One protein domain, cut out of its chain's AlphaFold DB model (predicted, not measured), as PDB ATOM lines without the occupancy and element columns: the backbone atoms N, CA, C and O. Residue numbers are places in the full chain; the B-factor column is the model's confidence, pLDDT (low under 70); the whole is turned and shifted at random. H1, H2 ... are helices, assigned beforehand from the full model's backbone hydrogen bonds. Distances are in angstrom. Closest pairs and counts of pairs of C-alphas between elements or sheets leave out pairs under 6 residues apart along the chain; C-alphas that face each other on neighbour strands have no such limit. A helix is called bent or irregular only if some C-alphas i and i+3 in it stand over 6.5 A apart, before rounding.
ATOM      1  N   LYS A 125       8.870  50.279   7.510       55.16
ATOM      2  CA  LYS A 125      10.345  50.273   7.682       55.16
ATOM      3  C   LYS A 125      10.885  49.054   8.448       55.16
ATOM      4  O   LYS A 125      12.084  48.780   8.416       55.16
ATOM      5  N   TYR A 126      10.014  48.331   9.147       57.97
ATOM      6  CA  TYR A 126      10.331  47.075   9.829       57.97
ATOM      7  C   TYR A 126      10.400  45.871   8.897       57.97
ATOM      8  O   TYR A 126      11.086  44.893   9.201       57.97
ATOM      9  N   LYS A 127       9.726  45.940   7.752       64.06
ATOM     10  CA  LYS A 127       9.974  45.047   6.631       64.06
ATOM     11  C   LYS A 127      11.067  45.713   5.810       64.06
ATOM     12  O   LYS A 127      11.085  46.931   5.657       64.06
ATOM     13  N   TRP A 128      12.031  44.943   5.320       67.88
ATOM     14  CA  TRP A 128      12.878  45.505   4.278       67.88
ATOM     15  C   TRP A 128      11.977  46.005   3.158       67.88
ATOM     16  O   TRP A 128      11.080  45.280   2.719       67.88
ATOM     17  N   SER A 129      12.199  47.246   2.728       69.38
ATOM     18  CA  SER A 129      11.582  47.692   1.490       69.38
ATOM     19  C   SER A 129      12.032  46.751   0.370       69.38
ATOM     20  O   SER A 129      13.107  46.152   0.454       69.38
ATOM     21  N   ASN A 130      11.246  46.634  -0.701       75.62
ATOM     22  CA  ASN A 130      11.674  45.850  -1.867       75.62
ATOM     23  C   ASN A 130      13.061  46.298  -2.360       75.62
ATOM     24  O   ASN A 130      13.883  45.468  -2.724       75.62
ATOM     25  N   ASN A 131      13.361  47.595  -2.264       82.19
ATOM     26  CA  ASN A 131      14.672  48.140  -2.598       82.19
ATOM     27  C   ASN A 131      15.784  47.677  -1.633       82.19
ATOM     28  O   ASN A 131      16.877  47.351  -2.082       82.19
ATOM     29  N   ASP A 132      15.535  47.616  -0.320       81.50
ATOM     30  CA  ASP A 132      16.523  47.097   0.644       81.50
ATOM     31  C   ASP A 132      16.789  45.598   0.435       81.50
ATOM     32  O   ASP A 132      17.937  45.162   0.525       81.50
ATOM     33  N   LEU A 133      15.740  44.827   0.121       84.06
ATOM     34  CA  LEU A 133      15.838  43.420  -0.280       84.06
ATOM     35  C   LEU A 133      16.698  43.269  -1.537       84.06
ATOM     36  O   LEU A 133      17.651  42.499  -1.529       84.06
ATOM     37  N   GLU A 134      16.415  44.040  -2.587       87.56
ATOM     38  CA  GLU A 134      17.169  44.003  -3.844       87.56
ATOM     39  C   GLU A 134      18.645  44.376  -3.657       87.56
ATOM     40  O   GLU A 134      19.526  43.729  -4.228       87.56
ATOM     41  N   ILE A 135      18.934  45.401  -2.846       90.25
ATOM     42  CA  ILE A 135      20.309  45.793  -2.513       90.25
ATOM     43  C   ILE A 135      21.015  44.645  -1.794       90.25
ATOM     44  O   ILE A 135      22.118  44.265  -2.189       90.25
ATOM     45  N   PHE A 136      20.380  44.070  -0.771       91.25
ATOM     46  CA  PHE A 136      20.950  42.949  -0.038       91.25
ATOM     47  C   PHE A 136      21.180  41.729  -0.932       91.25
ATOM     48  O   PHE A 136      22.266  41.152  -0.894       91.25
ATOM     49  N   ASP A 137      20.196  41.353  -1.746       89.94
ATOM     50  CA  ASP A 137      20.284  40.208  -2.649       89.94
ATOM     51  C   ASP A 137      21.405  40.406  -3.667       89.94
ATOM     52  O   ASP A 137      22.158  39.474  -3.949       89.94
ATOM     53  N   LYS A 138      21.581  41.630  -4.175       92.44
ATOM     54  CA  LYS A 138      22.681  41.976  -5.079       92.44
ATOM     55  C   LYS A 138      24.042  41.876  -4.392       92.44
ATOM     56  O   LYS A 138      24.956  41.268  -4.946       92.44
ATOM     57  N   GLU A 139      24.190  42.453  -3.201       93.31
ATOM     58  CA  GLU A 139      25.428  42.365  -2.417       93.31
ATOM     59  C   GLU A 139      25.777  40.913  -2.086       93.31
ATOM     60  O   GLU A 139      26.925  40.491  -2.235       93.31
ATOM     61  N   LEU A 140      24.780  40.138  -1.661       92.81
ATOM     62  CA  LEU A 140      24.953  38.739  -1.320       92.81
ATOM     63  C   LEU A 140      25.304  37.912  -2.553       92.81
ATOM     64  O   LEU A 140      26.206  37.084  -2.485       92.81
ATOM     65  N   LYS A 141      24.630  38.144  -3.680       91.50
ATOM     66  CA  LYS A 141      24.922  37.456  -4.936       91.50
ATOM     67  C   LYS A 141      26.365  37.694  -5.372       91.50
ATOM     68  O   LYS A 141      27.063  36.717  -5.611       91.50
ATOM     69  N   ASN A 142      26.820  38.947  -5.390       92.81
ATOM     70  CA  ASN A 142      28.206  39.273  -5.729       92.81
ATOM     71  C   ASN A 142      29.190  38.560  -4.790       92.81
ATOM     72  O   ASN A 142      30.123  37.906  -5.243       92.81
ATOM     73  N   LEU A 143      28.935  38.611  -3.479       93.44
ATOM     74  CA  LEU A 143      29.774  37.943  -2.486       93.44
ATOM     75  C   LEU A 143      29.838  36.423  -2.708       93.44
ATOM     76  O   LEU A 143      30.906  35.825  -2.589       93.44
ATOM     77  N   LEU A 144      28.705  35.788  -3.017       92.06
ATOM     78  CA  LEU A 144      28.644  34.353  -3.283       92.06
ATOM     79  C   LEU A 144      29.326  33.991  -4.607       92.06
ATOM     80  O   LEU A 144      30.029  32.987  -4.650       92.06
ATOM     81  N   GLU A 145      29.163  34.787  -5.661       90.81
ATOM     82  CA  GLU A 145      29.835  34.576  -6.953       90.81
ATOM     83  C   GLU A 145      31.362  34.690  -6.834       90.81
ATOM     84  O   GLU A 145      32.086  33.924  -7.463       90.81
ATOM     85  N   GLU A 146      31.857  35.599  -5.993       92.25
ATOM     86  CA  GLU A 146      33.293  35.798  -5.774       92.25
ATOM     87  C   GLU A 146      33.938  34.714  -4.895       92.25
ATOM     88  O   GLU A 146      35.133  34.453  -5.025       92.25
ATOM     89  N   ASN A 147      33.176  34.095  -3.984       89.38
ATOM     90  CA  ASN A 147      33.744  33.275  -2.905       89.38
ATOM     91  C   ASN A 147      33.246  31.822  -2.872       89.38
ATOM     92  O   ASN A 147      33.813  31.006  -2.145       89.38
ATOM     93  N   SER A 148      32.215  31.462  -3.642       89.50
ATOM     94  CA  SER A 148      31.712  30.086  -3.731       89.50
ATOM     95  C   SER A 148      31.929  29.491  -5.118       89.50
ATOM     96  O   SER A 148      31.735  30.147  -6.135       89.50
ATOM     97  N   TYR A 149      32.326  28.222  -5.156       87.31
ATOM     98  CA  TYR A 149      32.578  27.469  -6.393       87.31
ATOM     99  C   TYR A 149      31.655  26.251  -6.531       87.31
ATOM    100  O   TYR A 149      31.604  25.614  -7.582       87.31
ATOM    101  N   ASP A 150      30.914  25.920  -5.473       85.75
ATOM    102  CA  ASP A 150      29.917  24.857  -5.443       85.75
ATOM    103  C   ASP A 150      28.812  25.162  -4.407       85.75
ATOM    104  O   ASP A 150      28.887  26.112  -3.624       85.75
ATOM    105  N   LEU A 151      27.766  24.331  -4.377       86.62
ATOM    106  CA  LEU A 151      26.650  24.490  -3.436       86.62
ATOM    107  C   LEU A 151      27.074  24.352  -1.960       86.62
ATOM    108  O   LEU A 151      26.439  24.925  -1.075       86.62
ATOM    109  N   THR A 152      28.150  23.612  -1.674       86.19
ATOM    110  CA  THR A 152      28.607  23.367  -0.296       86.19
ATOM    111  C   THR A 152      29.354  24.579   0.256       86.19
ATOM    112  O   THR A 152      29.064  25.038   1.359       86.19
ATOM    113  N   SER A 153      30.282  25.131  -0.522       88.44
ATOM    114  CA  SER A 153      31.003  26.373  -0.233       88.44
ATOM    115  C   SER A 153      30.035  27.550  -0.119       88.44
ATOM    116  O   SER A 153      30.122  28.303   0.850       88.44
ATOM    117  N   ARG A 154      29.028  27.638  -1.002       90.06
ATOM    118  CA  ARG A 154      27.932  28.616  -0.891       90.06
ATOM    119  C   ARG A 154      27.196  28.509   0.447       90.06
ATOM    120  O   ARG A 154      27.024  29.513   1.137       90.06
ATOM    121  N   LEU A 155      26.786  27.300   0.837       89.81
ATOM    122  CA  LEU A 155      26.103  27.065   2.113       89.81
ATOM    123  C   LEU A 155      26.979  27.441   3.319       89.81
ATOM    124  O   LEU A 155      26.471  27.990   4.297       89.81
ATOM    125  N   ASN A 156      28.282  27.159   3.261       91.62
ATOM    126  CA  ASN A 156      29.216  27.511   4.329       91.62
ATOM    127  C   ASN A 156      29.361  29.032   4.486       91.62
ATOM    128  O   ASN A 156      29.284  29.523   5.609       91.62
ATOM    129  N   ILE A 157      29.468  29.779   3.383       94.12
ATOM    130  CA  ILE A 157      29.535  31.251   3.414       94.12
ATOM    131  C   ILE A 157      28.248  31.849   3.986       94.12
ATOM    132  O   ILE A 157      28.297  32.746   4.827       94.12
ATOM    133  N   LEU A 158      27.081  31.332   3.584       93.62
ATOM    134  CA  LEU A 158      25.802  31.778   4.139       93.62
ATOM    135  C   LEU A 158      25.735  31.579   5.659       93.62
ATOM    136  O   LEU A 158      25.279  32.475   6.371       93.62
ATOM    137  N   LYS A 159      26.218  30.437   6.166       93.12
ATOM    138  CA  LYS A 159      26.295  30.161   7.609       93.12
ATOM    139  C   LYS A 159      27.256  31.103   8.331       93.12
ATOM    140  O   LYS A 159      26.891  31.643   9.369       93.12
ATOM    141  N   GLU A 160      28.429  31.370   7.764       95.06
ATOM    142  CA  GLU A 160      29.388  32.317   8.344       95.06
ATOM    143  C   GLU A 160      28.800  33.735   8.437       95.06
ATOM    144  O   GLU A 160      28.883  34.394   9.477       95.06
ATOM    145  N   LEU A 161      28.132  34.198   7.375       95.62
ATOM    146  CA  LEU A 161      27.433  35.486   7.373       95.62
ATOM    147  C   LEU A 161      26.302  35.532   8.397       95.62
ATOM    148  O   LEU A 161      26.083  36.579   9.017       95.62
ATOM    149  N   PHE A 162      25.578  34.426   8.562       94.88
ATOM    150  CA  PHE A 162      24.521  34.298   9.556       94.88
ATOM    151  C   PHE A 162      25.086  34.443  10.969       94.88
ATOM    152  O   PHE A 162      24.614  35.294  11.722       94.88
ATOM    153  N   ASP A 163      26.143  33.702  11.302       94.06
ATOM    154  CA  ASP A 163      26.776  33.756  12.620       94.06
ATOM    155  C   ASP A 163      27.371  35.139  12.904       94.06
ATOM    156  O   ASP A 163      27.116  35.721  13.957       94.06
ATOM    157  N   LYS A 164      28.056  35.741  11.925       95.75
ATOM    158  CA  LYS A 164      28.567  37.114  12.038       95.75
ATOM    159  C   LYS A 164      27.449  38.128  12.278       95.75
ATOM    160  O   LYS A 164      27.586  39.017  13.116       95.75
ATOM    161  N   THR A 165      26.339  38.010  11.547       93.50
ATOM    162  CA  THR A 165      25.181  38.903  11.712       93.50
ATOM    163  C   THR A 165      24.537  38.706  13.085       93.50
ATOM    164  O   THR A 165      24.155  39.687  13.719       93.50
ATOM    165  N   ARG A 166      24.466  37.465  13.578       93.12
ATOM    166  CA  ARG A 166      23.965  37.146  14.918       93.12
ATOM    167  C   ARG A 166      24.829  37.769  16.012       93.12
ATOM    168  O   ARG A 166      24.278  38.390  16.914       93.12
ATOM    169  N   THR A 167      26.154  37.676  15.912       94.38
ATOM    170  CA  THR A 167      27.071  38.322  16.865       94.38
ATOM    171  C   THR A 167      26.854  39.832  16.909       94.38
ATOM    172  O   THR A 167      26.701  40.395  17.984       94.38
ATOM    173  N   GLN A 168      26.727  40.481  15.749       93.00
ATOM    174  CA  GLN A 168      26.460  41.923  15.678       93.00
ATOM    175  C   GLN A 168      25.117  42.323  16.295       93.00
ATOM    176  O   GLN A 168      24.979  43.433  16.798       93.00
ATOM    177  N   ILE A 169      24.108  41.452  16.217       91.38
ATOM    178  CA  ILE A 169      22.824  41.674  16.887       91.38
ATOM    179  C   ILE A 169      23.026  41.634  18.399       91.38
ATOM    180  O   ILE A 169      22.589  42.565  19.068       91.38
ATOM    181  N   ASN A 170      23.715  40.612  18.909       91.19
ATOM    182  CA  ASN A 170      23.991  40.476  20.339       91.19
ATOM    183  C   ASN A 170      24.797  41.672  20.868       91.19
ATOM    184  O   ASN A 170      24.426  42.244  21.877       91.19
ATOM    185  N   GLU A 171      25.818  42.138  20.140       92.25
ATOM    186  CA  GLU A 171      26.594  43.330  20.521       92.25
ATOM    187  C   GLU A 171      25.718  44.584  20.676       92.25
ATOM    188  O   GLU A 171      25.961  45.418  21.549       92.25
ATOM    189  N   ILE A 172      24.702  44.740  19.820       89.69
ATOM    190  CA  ILE A 172      23.753  45.851  19.928       89.69
ATOM    191  C   ILE A 172      22.802  45.633  21.113       89.69
ATOM    192  O   ILE A 172      22.482  46.596  21.800       89.69
ATOM    193  N   GLN A 173      22.369  44.397  21.381       89.44
ATOM    194  CA  GLN A 173      21.551  44.078  22.559       89.44
ATOM    195  C   GLN A 173      22.302  44.377  23.857       89.44
ATOM    196  O   GLN A 173      21.779  45.104  24.692       89.44
ATOM    197  N   ASP A 174      23.549  43.923  23.967       90.12
ATOM    198  CA  ASP A 174      24.415  44.181  25.118       90.12
ATOM    199  C   ASP A 174      24.647  45.685  25.316       90.12
ATOM    200  O   ASP A 174      24.727  46.174  26.442       90.12
ATOM    201  N   LEU A 175      24.760  46.448  24.218       87.12
ATOM    202  CA  LEU A 175      24.811  47.907  24.283       87.12
ATOM    203  C   LEU A 175      23.527  48.467  24.897       87.12
ATOM    204  O   LEU A 175      23.623  49.291  25.801       87.12
ATOM    205  N   PHE A 176      22.356  48.011  24.445       84.69
ATOM    206  CA  PHE A 176      21.078  48.480  24.974       84.69
ATOM    207  C   PHE A 176      20.888  48.140  26.454       84.69
ATOM    208  O   PHE A 176      20.538  49.015  27.244       84.69
ATOM    209  N   GLU A 177      21.185  46.901  26.838       86.06
ATOM    210  CA  GLU A 177      21.078  46.427  28.221       86.06
ATOM    211  C   GLU A 177      22.031  47.187  29.148       86.06
ATOM    212  O   GLU A 177      21.653  47.587  30.245       86.06
ATOM    213  N   ARG A 178      23.262  47.453  28.700       85.62
ATOM    214  CA  ARG A 178      24.266  48.168  29.499       85.62
ATOM    215  C   ARG A 178      24.024  49.670  29.578       85.62
ATOM    216  O   ARG A 178      24.293  50.269  30.613       85.62
ATOM    217  N   GLU A 179      23.643  50.304  28.472       80.31
ATOM    218  CA  GLU A 179      23.508  51.761  28.431       80.31
ATOM    219  C   GLU A 179      22.152  52.245  28.931       80.31
ATOM    220  O   GLU A 179      22.099  53.358  29.459       80.31
ATOM    221  N   TYR A 180      21.103  51.434  28.779       76.19
ATOM    222  CA  TYR A 180      19.723  51.842  29.037       76.19
ATOM    223  C   TYR A 180      18.950  50.872  29.948       76.19
ATOM    224  O   TYR A 180      17.792  51.141  30.220       76.19
ATOM    225  N   GLU A 181      19.547  49.780  30.444       79.50
ATOM    226  CA  GLU A 181      18.893  48.805  31.348       79.50
ATOM    227  C   GLU A 181      17.640  48.114  30.755       79.50
ATOM    228  O   GLU A 181      16.781  47.617  31.482       79.50
ATOM    229  N   TYR A 182      17.548  48.025  29.421       77.62
ATOM    230  CA  TYR A 182      16.415  47.422  28.704       77.62
ATOM    231  C   TYR A 182      16.793  46.168  27.939       77.62
ATOM    232  O   TYR A 182      17.860  46.096  27.338       77.62
ATOM    233  N   SER A 183      15.843  45.239  27.831       76.25
ATOM    234  CA  SER A 183      16.016  44.045  27.018       76.25
ATOM    235  C   SER A 183      15.108  44.070  25.787       76.25
ATOM    236  O   SER A 183      13.884  44.131  25.893       76.25
ATOM    237  N   ILE A 184      15.716  44.025  24.603       78.94
ATOM    238  CA  ILE A 184      15.040  44.253  23.313       78.94
ATOM    239  C   ILE A 184      14.821  42.969  22.497       78.94
ATOM    240  O   ILE A 184      14.578  43.012  21.284       78.94
ATOM    241  N   HIS A 185      14.984  41.798  23.114       72.88
ATOM    242  CA  HIS A 185      14.959  40.517  22.405       72.88
ATOM    243  C   HIS A 185      13.616  40.236  21.718       72.88
ATOM    244  O   HIS A 185      13.625  39.716  20.599       72.88
ATOM    245  N   ASP A 186      12.512  40.681  22.320       71.69
ATOM    246  CA  ASP A 186      11.151  40.397  21.849       71.69
ATOM    247  C   ASP A 186      10.595  41.428  20.867       71.69
ATOM    248  O   ASP A 186       9.520  41.233  20.308       71.69
ATOM    249  N   PHE A 187      11.338  42.501  20.592       76.94
ATOM    250  CA  PHE A 187      10.862  43.598  19.748       76.94
ATOM    251  C   PHE A 187      10.628  43.146  18.299       76.94
ATOM    252  O   PHE A 187       9.778  43.686  17.596       76.94
ATOM    253  N   TYR A 188      11.368  42.129  17.848       70.00
ATOM    254  CA  TYR A 188      11.219  41.532  16.526       70.00
ATOM    255  C   TYR A 188      11.197  40.008  16.633       70.00
ATOM    256  O   TYR A 188      12.229  39.378  16.889       70.00
ATOM    257  N   ASN A 189      10.028  39.413  16.391       64.31
ATOM    258  CA  ASN A 189       9.798  37.971  16.533       64.31
ATOM    259  C   ASN A 189      10.076  37.170  15.245       64.31
ATOM    260  O   ASN A 189       9.804  35.973  15.187       64.31
ATOM    261  N   GLY A 190      10.635  37.809  14.215       60.69
ATOM    262  CA  GLY A 190      10.929  37.176  12.933       60.69
ATOM    263  C   GLY A 190       9.962  37.572  11.826       60.69
ATOM    264  O   GLY A 190      10.407  37.667  10.694       60.69
ATOM    265  N   ASP A 191       8.694  37.866  12.114       58.41
ATOM    266  CA  ASP A 191       7.688  38.179  11.083       58.41
ATOM    267  C   ASP A 191       6.996  39.523  11.294       58.41
ATOM    268  O   ASP A 191       6.612  40.181  10.325       58.41
ATOM    269  N   THR A 192       6.902  39.964  12.543       60.00
ATOM    270  CA  THR A 192       6.306  41.240  12.912       60.00
ATOM    271  C   THR A 192       7.194  41.969  13.906       60.00
ATOM    272  O   THR A 192       7.869  41.370  14.751       60.00
ATOM    273  N   PHE A 193       7.175  43.294  13.810       67.81
ATOM    274  CA  PHE A 193       7.572  44.111  14.940       67.81
ATOM    275  C   PHE A 193       6.512  43.917  16.028       67.81
ATOM    276  O   PHE A 193       5.325  44.081  15.761       67.81
ATOM    277  N   ASN A 194       6.930  43.430  17.190       65.81
ATOM    278  CA  ASN A 194       6.033  42.881  18.210       65.81
ATOM    279  C   ASN A 194       5.630  43.914  19.276       65.81
ATOM    280  O   ASN A 194       4.918  43.571  20.212       65.81
ATOM    281  N   LEU A 195       6.110  45.153  19.146       69.81
ATOM    282  CA  LEU A 195       5.758  46.276  20.011       69.81
ATOM    283  C   LEU A 195       4.752  47.183  19.319       69.81
ATOM    284  O   LEU A 195       4.863  47.447  18.117       69.81
ATOM    285  N   ASN A 196       3.813  47.708  20.098       73.06
ATOM    286  CA  ASN A 196       2.954  48.791  19.644       73.06
ATOM    287  C   ASN A 196       3.669  50.157  19.793       73.06
ATOM    288  O   ASN A 196       4.788  50.259  20.305       73.06
ATOM    289  N   ILE A 197       3.017  51.215  19.304       73.62
ATOM    290  CA  ILE A 197       3.523  52.598  19.356       73.62
ATOM    291  C   ILE A 197       3.755  53.067  20.798       73.62
ATOM    292  O   ILE A 197       4.714  53.790  21.059       73.62
ATOM    293  N   GLU A 198       2.902  52.658  21.733       75.00
ATOM    294  CA  GLU A 198       2.951  53.078  23.134       75.00
ATOM    295  C   GLU A 198       4.141  52.447  23.863       75.00
ATOM    296  O   GLU A 198       4.898  53.162  24.516       75.00
ATOM    297  N   ASP A 199       4.380  51.147  23.675       77.25
ATOM    298  CA  ASP A 199       5.518  50.442  24.269       77.25
ATOM    299  C   ASP A 199       6.850  50.996  23.747       77.25
ATOM    300  O   ASP A 199       7.823  51.135  24.490       77.25
ATOM    301  N   LEU A 200       6.905  51.338  22.454       76.94
ATOM    302  CA  LEU A 200       8.102  51.918  21.857       76.94
ATOM    303  C   LEU A 200       8.326  53.364  22.325       76.94
ATOM    304  O   LEU A 200       9.464  53.746  22.592       76.94
ATOM    305  N   ASN A 201       7.256  54.153  22.466       75.69
ATOM    306  CA  ASN A 201       7.321  55.478  23.087       75.69
ATOM    307  C   ASN A 201       7.842  55.393  24.520       75.69
ATOM    308  O   ASN A 201       8.737  56.155  24.879       75.69
ATOM    309  N   PHE A 202       7.334  54.442  25.306       77.81
ATOM    310  CA  PHE A 202       7.796  54.212  26.669       77.81
ATOM    311  C   PHE A 202       9.280  53.851  26.716       77.81
ATOM    312  O   PHE A 202      10.038  54.439  27.488       77.81
ATOM    313  N   PHE A 203       9.711  52.932  25.849       79.88
ATOM    314  CA  PHE A 203      11.118  52.568  25.728       79.88
ATOM    315  C   PHE A 203      11.994  53.803  25.473       79.88
ATOM    316  O   PHE A 203      12.971  54.019  26.189       79.88
ATOM    317  N   PHE A 204      11.634  54.646  24.498       77.00
ATOM    318  CA  PHE A 204      12.409  55.852  24.200       77.00
ATOM    319  C   PHE A 204      12.389  56.859  25.352       77.00
ATOM    320  O   PHE A 204      13.443  57.386  25.706       77.00
ATOM    321  N   TYR A 205      11.226  57.073  25.965       75.88
ATOM    322  CA  TYR A 205      11.062  57.964  27.107       75.88
ATOM    323  C   TYR A 205      11.983  57.588  28.275       75.88
ATOM    324  O   TYR A 205      12.704  58.434  28.807       75.88
ATOM    325  N   GLU A 206      12.012  56.314  28.668       74.69
ATOM    326  CA  GLU A 206      12.873  55.898  29.774       74.69
ATOM    327  C   GLU A 206      14.359  55.931  29.402       74.69
ATOM    328  O   GLU A 206      15.187  56.264  30.250       74.69
ATOM    329  N   CYS A 207      14.716  55.661  28.141       73.50
ATOM    330  CA  CYS A 207      16.098  55.827  27.692       73.50
ATOM    331  C   CYS A 207      16.572  57.286  27.823       73.50
ATOM    332  O   CYS A 207      17.682  57.527  28.301       73.50
ATOM    333  N   GLU A 208      15.741  58.259  27.438       69.19
ATOM    334  CA  GLU A 208      16.055  59.690  27.574       69.19
ATOM    335  C   GLU A 208      16.160  60.118  29.039       69.19
ATOM    336  O   GLU A 208      17.084  60.837  29.429       69.19
ATOM    337  N   LYS A 209      15.249  59.626  29.883       68.06
ATOM    338  CA  LYS A 209      15.235  59.901  31.322       68.06
ATOM    339  C   LYS A 209      16.507  59.423  32.027       68.06
ATOM    340  O   LYS A 209      17.004  60.118  32.908       68.06
ATOM    341  N   ILE A 210      17.055  58.269  31.639       66.62
ATOM    342  CA  ILE A 210      18.311  57.739  32.200       66.62
ATOM    343  C   ILE A 210      19.511  58.632  31.837       66.62
ATOM    344  O   ILE A 210      20.486  58.697  32.591       66.62
ATOM    345  N   LYS A 211      19.461  59.328  30.695       63.91
ATOM    346  CA  LYS A 211      20.624  60.007  30.107       63.91
ATOM    347  C   LYS A 211      20.565  61.545  30.091       63.91
ATOM    348  O   LYS A 211      21.596  62.187  29.921       63.91
ATOM    349  N   ASN A 212      19.438  62.132  30.502       55.91
ATOM    350  CA  ASN A 212      19.225  63.570  30.732       55.91
ATOM    351  C   ASN A 212      19.118  64.470  29.480       55.91
ATOM    352  O   ASN A 212      19.321  65.686  29.622       55.91
ATOM    353  N   GLY A 213      18.749  63.982  28.288       51.06
ATOM    354  CA  GLY A 213      18.427  64.916  27.202       51.06
ATOM    355  C   GLY A 213      18.086  64.374  25.813       51.06
ATOM    356  O   GLY A 213      18.165  63.193  25.505       51.06
ATOM    357  N   THR A 214      17.720  65.324  24.948       49.62
ATOM    358  CA  THR A 214      17.137  65.145  23.605       49.62
ATOM    359  C   THR A 214      18.132  64.749  22.508       49.62
ATOM    360  O   THR A 214      17.728  64.228  21.470       49.62
ATOM    361  N   ASP A 215      19.435  64.988  22.696       50.47
ATOM    362  CA  ASP A 215      20.459  64.605  21.703       50.47
ATOM    363  C   ASP A 215      20.660  63.079  21.643       50.47
ATOM    364  O   ASP A 215      21.169  62.534  20.657       50.47
ATOM    365  N   GLU A 216      20.204  62.367  22.673       62.91
ATOM    366  CA  GLU A 216      20.355  60.923  22.810       62.91
ATOM    367  C   GLU A 216      19.263  60.152  22.077       62.91
ATOM    368  O   GLU A 216      19.552  59.060  21.582       62.91
ATOM    369  N   PHE A 217      18.083  60.752  21.866       67.38
ATOM    370  CA  PHE A 217      17.012  60.173  21.050       67.38
ATOM    371  C   PHE A 217      17.540  59.668  19.713       67.38
ATOM    372  O   PHE A 217      17.329  58.519  19.325       67.38
ATOM    373  N   ARG A 218      18.298  60.523  19.016       69.31
ATOM    374  CA  ARG A 218      18.848  60.211  17.698       69.31
ATOM    375  C   ARG A 218      19.856  59.066  17.761       69.31
ATOM    376  O   ARG A 218      19.887  58.250  16.843       69.31
ATOM    377  N   ASN A 219      20.671  58.994  18.809       75.50
ATOM    378  CA  ASN A 219      21.674  57.939  18.961       75.50
ATOM    379  C   ASN A 219      21.018  56.592  19.276       75.50
ATOM    380  O   ASN A 219      21.280  55.614  18.573       75.50
ATOM    381  N   ILE A 220      20.108  56.561  20.256       77.00
ATOM    382  CA  ILE A 220      19.295  55.384  20.605       77.00
ATOM    383  C   ILE A 220      18.566  54.894  19.355       77.00
ATOM    384  O   ILE A 220      18.638  53.717  18.999       77.00
ATOM    385  N   TYR A 221      17.946  55.822  18.629       77.75
ATOM    386  CA  TYR A 221      17.268  55.548  17.376       77.75
ATOM    387  C   TYR A 221      18.195  54.906  16.327       77.75
ATOM    388  O   TYR A 221      17.838  53.889  15.734       77.75
ATOM    389  N   LEU A 222      19.397  55.444  16.096       82.19
ATOM    390  CA  LEU A 222      20.339  54.886  15.117       82.19
ATOM    391  C   LEU A 222      20.794  53.470  15.497       82.19
ATOM    392  O   LEU A 222      20.898  52.596  14.629       82.19
ATOM    393  N   HIS A 223      21.041  53.220  16.785       84.56
ATOM    394  CA  HIS A 223      21.334  51.876  17.286       84.56
ATOM    395  C   HIS A 223      20.154  50.931  17.065       84.56
ATOM    396  O   HIS A 223      20.341  49.785  16.644       84.56
ATOM    397  N   PHE A 224      18.942  51.434  17.267       82.75
ATOM    398  CA  PHE A 224      17.715  50.678  17.121       82.75
ATOM    399  C   PHE A 224      17.418  50.320  15.659       82.75
ATOM    400  O   PHE A 224      17.154  49.165  15.323       82.75
ATOM    401  N   GLU A 225      17.575  51.278  14.747       81.94
ATOM    402  CA  GLU A 225      17.471  51.057  13.305       81.94
ATOM    403  C   GLU A 225      18.494  50.015  12.834       81.94
ATOM    404  O   GLU A 225      18.171  49.101  12.067       81.94
ATOM    405  N   LYS A 226      19.735  50.110  13.328       87.69
ATOM    406  CA  LYS A 226      20.789  49.136  13.033       87.69
ATOM    407  C   LYS A 226      20.413  47.741  13.538       87.69
ATOM    408  O   LYS A 226      20.617  46.776  12.802       87.69
ATOM    409  N   TYR A 227      19.854  47.627  14.743       87.12
ATOM    410  CA  TYR A 227      19.371  46.361  15.302       87.12
ATOM    411  C   TYR A 227      18.323  45.701  14.394       87.12
ATOM    412  O   TYR A 227      18.496  44.548  13.990       87.12
ATOM    413  N   ILE A 228      17.290  46.447  13.993       83.38
ATOM    414  CA  ILE A 228      16.215  45.951  13.118       83.38
ATOM    415  C   ILE A 228      16.769  45.516  11.762       83.38
ATOM    416  O   ILE A 228      16.514  44.397  11.315       83.38
ATOM    417  N   LYS A 229      17.594  46.356  11.122       84.31
ATOM    418  CA  LYS A 229      18.222  46.029   9.831       84.31
ATOM    419  C   LYS A 229      19.001  44.715   9.892       84.31
ATOM    420  O   LYS A 229      18.949  43.920   8.955       84.31
ATOM    421  N   ARG A 230      19.709  44.462  10.998       88.50
ATOM    422  CA  ARG A 230      20.457  43.214  11.204       88.50
ATOM    423  C   ARG A 230      19.532  42.026  11.462       88.50
ATOM    424  O   ARG A 230      19.785  40.963  10.903       88.50
ATOM    425  N   LYS A 231      18.454  42.188  12.236       87.12
ATOM    426  CA  LYS A 231      17.433  41.142  12.440       87.12
ATOM    427  C   LYS A 231      16.774  40.720  11.123       87.12
ATOM    428  O   LYS A 231      16.671  39.522  10.870       87.12
ATOM    429  N   ASN A 232      16.438  41.676  10.258       84.56
ATOM    430  CA  ASN A 232      15.913  41.400   8.916       84.56
ATOM    431  C   ASN A 232      16.929  40.629   8.065       84.56
ATOM    432  O   ASN A 232      16.607  39.576   7.518       84.56
ATOM    433  N   LYS A 233      18.191  41.076   8.053       89.12
ATOM    434  CA  LYS A 233      19.283  40.354   7.384       89.12
ATOM    435  C   LYS A 233      19.424  38.916   7.883       89.12
ATOM    436  O   LYS A 233      19.585  37.997   7.086       89.12
ATOM    437  N   LEU A 234      19.358  38.709   9.198       90.25
ATOM    438  CA  LEU A 234      19.460  37.386   9.809       90.25
ATOM    439  C   LEU A 234      18.303  36.470   9.376       90.25
ATOM    440  O   LEU A 234      18.527  35.289   9.109       90.25
ATOM    441  N   LYS A 235      17.082  37.011   9.278       87.25
ATOM    442  CA  LYS A 235      15.902  36.286   8.789       87.25
ATOM    443  C   LYS A 235      16.091  35.815   7.347       87.25
ATOM    444  O   LYS A 235      15.913  34.629   7.073       87.25
ATOM    445  N   GLU A 236      16.489  36.714   6.452       88.38
ATOM    446  CA  GLU A 236      16.694  36.385   5.038       88.38
ATOM    447  C   GLU A 236      17.831  35.374   4.852       88.38
ATOM    448  O   GLU A 236      17.667  34.372   4.156       88.38
ATOM    449  N   LEU A 237      18.942  35.533   5.580       91.44
ATOM    450  CA  LEU A 237      20.014  34.531   5.601       91.44
ATOM    451  C   LEU A 237      19.510  33.160   6.069       91.44
ATOM    452  O   LEU A 237      19.859  32.147   5.467       91.44
ATOM    453  N   LYS A 238      18.657  33.103   7.101       91.12
ATOM    454  CA  LYS A 238      18.054  31.844   7.567       91.12
ATOM    455  C   LYS A 238      17.233  31.173   6.465       91.12
ATOM    456  O   LYS A 238      17.369  29.964   6.280       91.12
ATOM    457  N   ARG A 239      16.407  31.940   5.742       91.12
ATOM    458  CA  ARG A 239      15.612  31.439   4.608       91.12
ATOM    459  C   ARG A 239      16.523  30.827   3.541       91.12
ATOM    460  O   ARG A 239      16.363  29.657   3.203       91.12
ATOM    461  N   LEU A 240      17.535  31.575   3.107       91.81
ATOM    462  CA  LEU A 240      18.484  31.151   2.071       91.81
ATOM    463  C   LEU A 240      19.322  29.931   2.480       91.81
ATOM    464  O   LEU A 240      19.637  29.084   1.643       91.81
ATOM    465  N   ILE A 241      19.681  29.813   3.763       92.56
ATOM    466  CA  ILE A 241      20.359  28.626   4.307       92.56
ATOM    467  C   ILE A 241      19.458  27.396   4.201       92.56
ATOM    468  O   ILE A 241      19.949  26.327   3.835       92.56
ATOM    469  N   ILE A 242      18.168  27.524   4.525       90.94
ATOM    470  CA  ILE A 242      17.205  26.421   4.416       90.94
ATOM    471  C   ILE A 242      17.075  25.989   2.952       90.94
ATOM    472  O   ILE A 242      17.246  24.806   2.665       90.94
ATOM    473  N   GLU A 243      16.867  26.935   2.033       90.00
ATOM    474  CA  GLU A 243      16.766  26.678   0.587       90.00
ATOM    475  C   GLU A 243      18.027  25.987   0.045       90.00
ATOM    476  O   GLU A 243      17.951  24.889  -0.506       90.00
ATOM    477  N   SER A 244      19.207  26.552   0.315       86.81
ATOM    478  CA  SER A 244      20.486  25.981  -0.135       86.81
ATOM    479  C   SER A 244      20.755  24.601   0.480       86.81
ATOM    480  O   SER A 244      21.352  23.730  -0.151       86.81
ATOM    481  N   SER A 245      20.316  24.363   1.721       87.56
ATOM    482  CA  SER A 245      20.467  23.055   2.371       87.56
ATOM    483  C   SER A 245      19.622  21.980   1.688       87.56
ATOM    484  O   SER A 245      20.082  20.843   1.565       87.56
ATOM    485  N   LEU A 246      18.413  22.328   1.237       87.12
ATOM    486  CA  LEU A 246      17.545  21.426   0.477       87.12
ATOM    487  C   LEU A 246      18.158  21.108  -0.895       87.12
ATOM    488  O   LEU A 246      18.266  19.937  -1.255       87.12
ATOM    489  N   GLU A 247      18.689  22.111  -1.600       85.44
ATOM    490  CA  GLU A 247      19.368  21.916  -2.892       85.44
ATOM    491  C   GLU A 247      20.588  20.985  -2.791       85.44
ATOM    492  O   GLU A 247      20.793  20.093  -3.623       85.44
ATOM    493  N   VAL A 248      21.400  21.146  -1.739       83.69
ATOM    494  CA  VAL A 248      22.544  20.262  -1.468       83.69
ATOM    495  C   VAL A 248      22.075  18.828  -1.203       83.69
ATOM    496  O   VAL A 248      22.730  17.874  -1.637       83.69
ATOM    497  N   GLN A 249      20.961  18.639  -0.492       81.44
ATOM    498  CA  GLN A 249      20.405  17.308  -0.238       81.44
ATOM    499  C   GLN A 249      19.929  16.642  -1.530       81.44
ATOM    500  O   GLN A 249      20.291  15.485  -1.769       81.44
ATOM    501  N   ASP A 250      19.207  17.369  -2.377       80.94
ATOM    502  CA  ASP A 250      18.705  16.866  -3.656       80.94
ATOM    503  C   ASP A 250      19.848  16.503  -4.605       80.94
ATOM    504  O   ASP A 250      19.882  15.396  -5.152       80.94
ATOM    505  N   THR A 251      20.860  17.367  -4.716       76.94
ATOM    506  CA  THR A 251      22.051  17.114  -5.543       76.94
ATOM    507  C   THR A 251      22.801  15.868  -5.066       76.94
ATOM    508  O   THR A 251      23.189  15.009  -5.861       76.94
ATOM    509  N   ASN A 252      22.964  15.706  -3.750       74.62
ATOM    510  CA  ASN A 252      23.603  14.524  -3.177       74.62
ATOM    511  C   ASN A 252      22.777  13.247  -3.379       74.62
ATOM    512  O   ASN A 252      23.349  12.168  -3.565       74.62
ATOM    513  N   GLN A 253      21.447  13.336  -3.340       74.94
ATOM    514  CA  GLN A 253      20.576  12.208  -3.664       74.94
ATOM    515  C   GLN A 253      20.710  11.824  -5.139       74.94
ATOM    516  O   GLN A 253      20.954  10.652  -5.428       74.94
ATOM    517  N   GLN A 254      20.653  12.790  -6.057       72.75
ATOM    518  CA  GLN A 254      20.851  12.561  -7.491       72.75
ATOM    519  C   GLN A 254      22.222  11.940  -7.782       72.75
ATOM    520  O   GLN A 254      22.300  10.917  -8.457       72.75
ATOM    521  N   LEU A 255      23.302  12.455  -7.185       69.44
ATOM    522  CA  LEU A 255      24.644  11.877  -7.310       69.44
ATOM    523  C   LEU A 255      24.716  10.437  -6.782       69.44
ATOM    524  O   LEU A 255      25.389   9.595  -7.379       69.44
TER     525      LEU A 255
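This is residues 125 to 255 of the 381 residues of an uncharacterized protein of Adhaeribacter pallidiroseus (UniProt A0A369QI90). Two long helices, H4 and H2, lie side by side and run opposite ways as a long, narrow pair, and two shorter helices are set steeply to it: H1 slants near H4 and meets the first part of H2, while H3 makes a corner with the beginning of H4 at the other end of the pair. H4 makes the long axis, and a long loop, residues 181 to 196, joins H2 to H3. The printed part has 131 residues with four named helices, in the order H1, H2, H3, H4, and no named strand; the class is all helix. The whole is loose, with a radius of gyration of the C-alphas of 18.1 A, and its outline is a rod spanning 63 by 26 by 25 A.

Start with H4, residues 215 to 255, the longest helix. H2, residues 151 to 180, touches it at a shallow tilt of 23 degrees, and they run opposite ways; look at Phe 162 and Leu 234, whose C-alphas are the closest, 5.9 A apart. H3, residues 197 to 211, touches H4 with residues 204 to 208 alone, at a steep tilt of 56 degrees; their closest C-alphas, those of Glu 208 and Glu 216, are 6.5 A apart. H3 and H2 only just touch, with 3 pairs of C-alphas within 8 A, the closest being those of Tyr 180 and Cys 207 at 5.6 A. At residues 144 to 147 alone, H1, residues 130 to 147, touches H2, opposite ways at a steep tilt of 53 degrees; the C-alphas of Leu 144 and Arg 154 are the closest, at 6.3 A. H1 and H4 are near each other, with 9 pairs of C-alphas within 10 A, and H1 and H3 are apart. H2 is the hub, touching three helices, and the helix packing is mostly crossed, with one of four touching pairs at a shallow tilt. In H1, H2 and H3 every O i to N i+4 pair is within hydrogen-bond range; in H4, 36 of 37 are.

Find C-alpha 215 at (20.459, 64.605, 21.703); from there H4 runs 60.3 A to C-alpha 255 at (24.644, 11.877, -7.310). H4 is neither bent nor irregular, but only just: C-alphas 215 and 218 are 6.2 A apart. H2 runs 43.0 A from Leu 151 to Tyr 180. H1 begins at C-alpha 130, (11.674, 45.850, -1.867), and covers 25.4 A to Asn 147. H3 covers 21.5 A from Ile 197 to Lys 211.

Look to Asn 212 and Leu 255 for the two C-alphas farthest apart, at 64.4 A. The printed part, residues 125 to 255, has no cut. The link from H2 to H3 is long, with 16 residues; those from H1 to H2 and from H3 to H4 are tight, with 3 residues each. Mean pLDDT of the printed part is 81.2, and it is under 70 at residues 125 to 129, 189 to 195, 208 to 218 and 255.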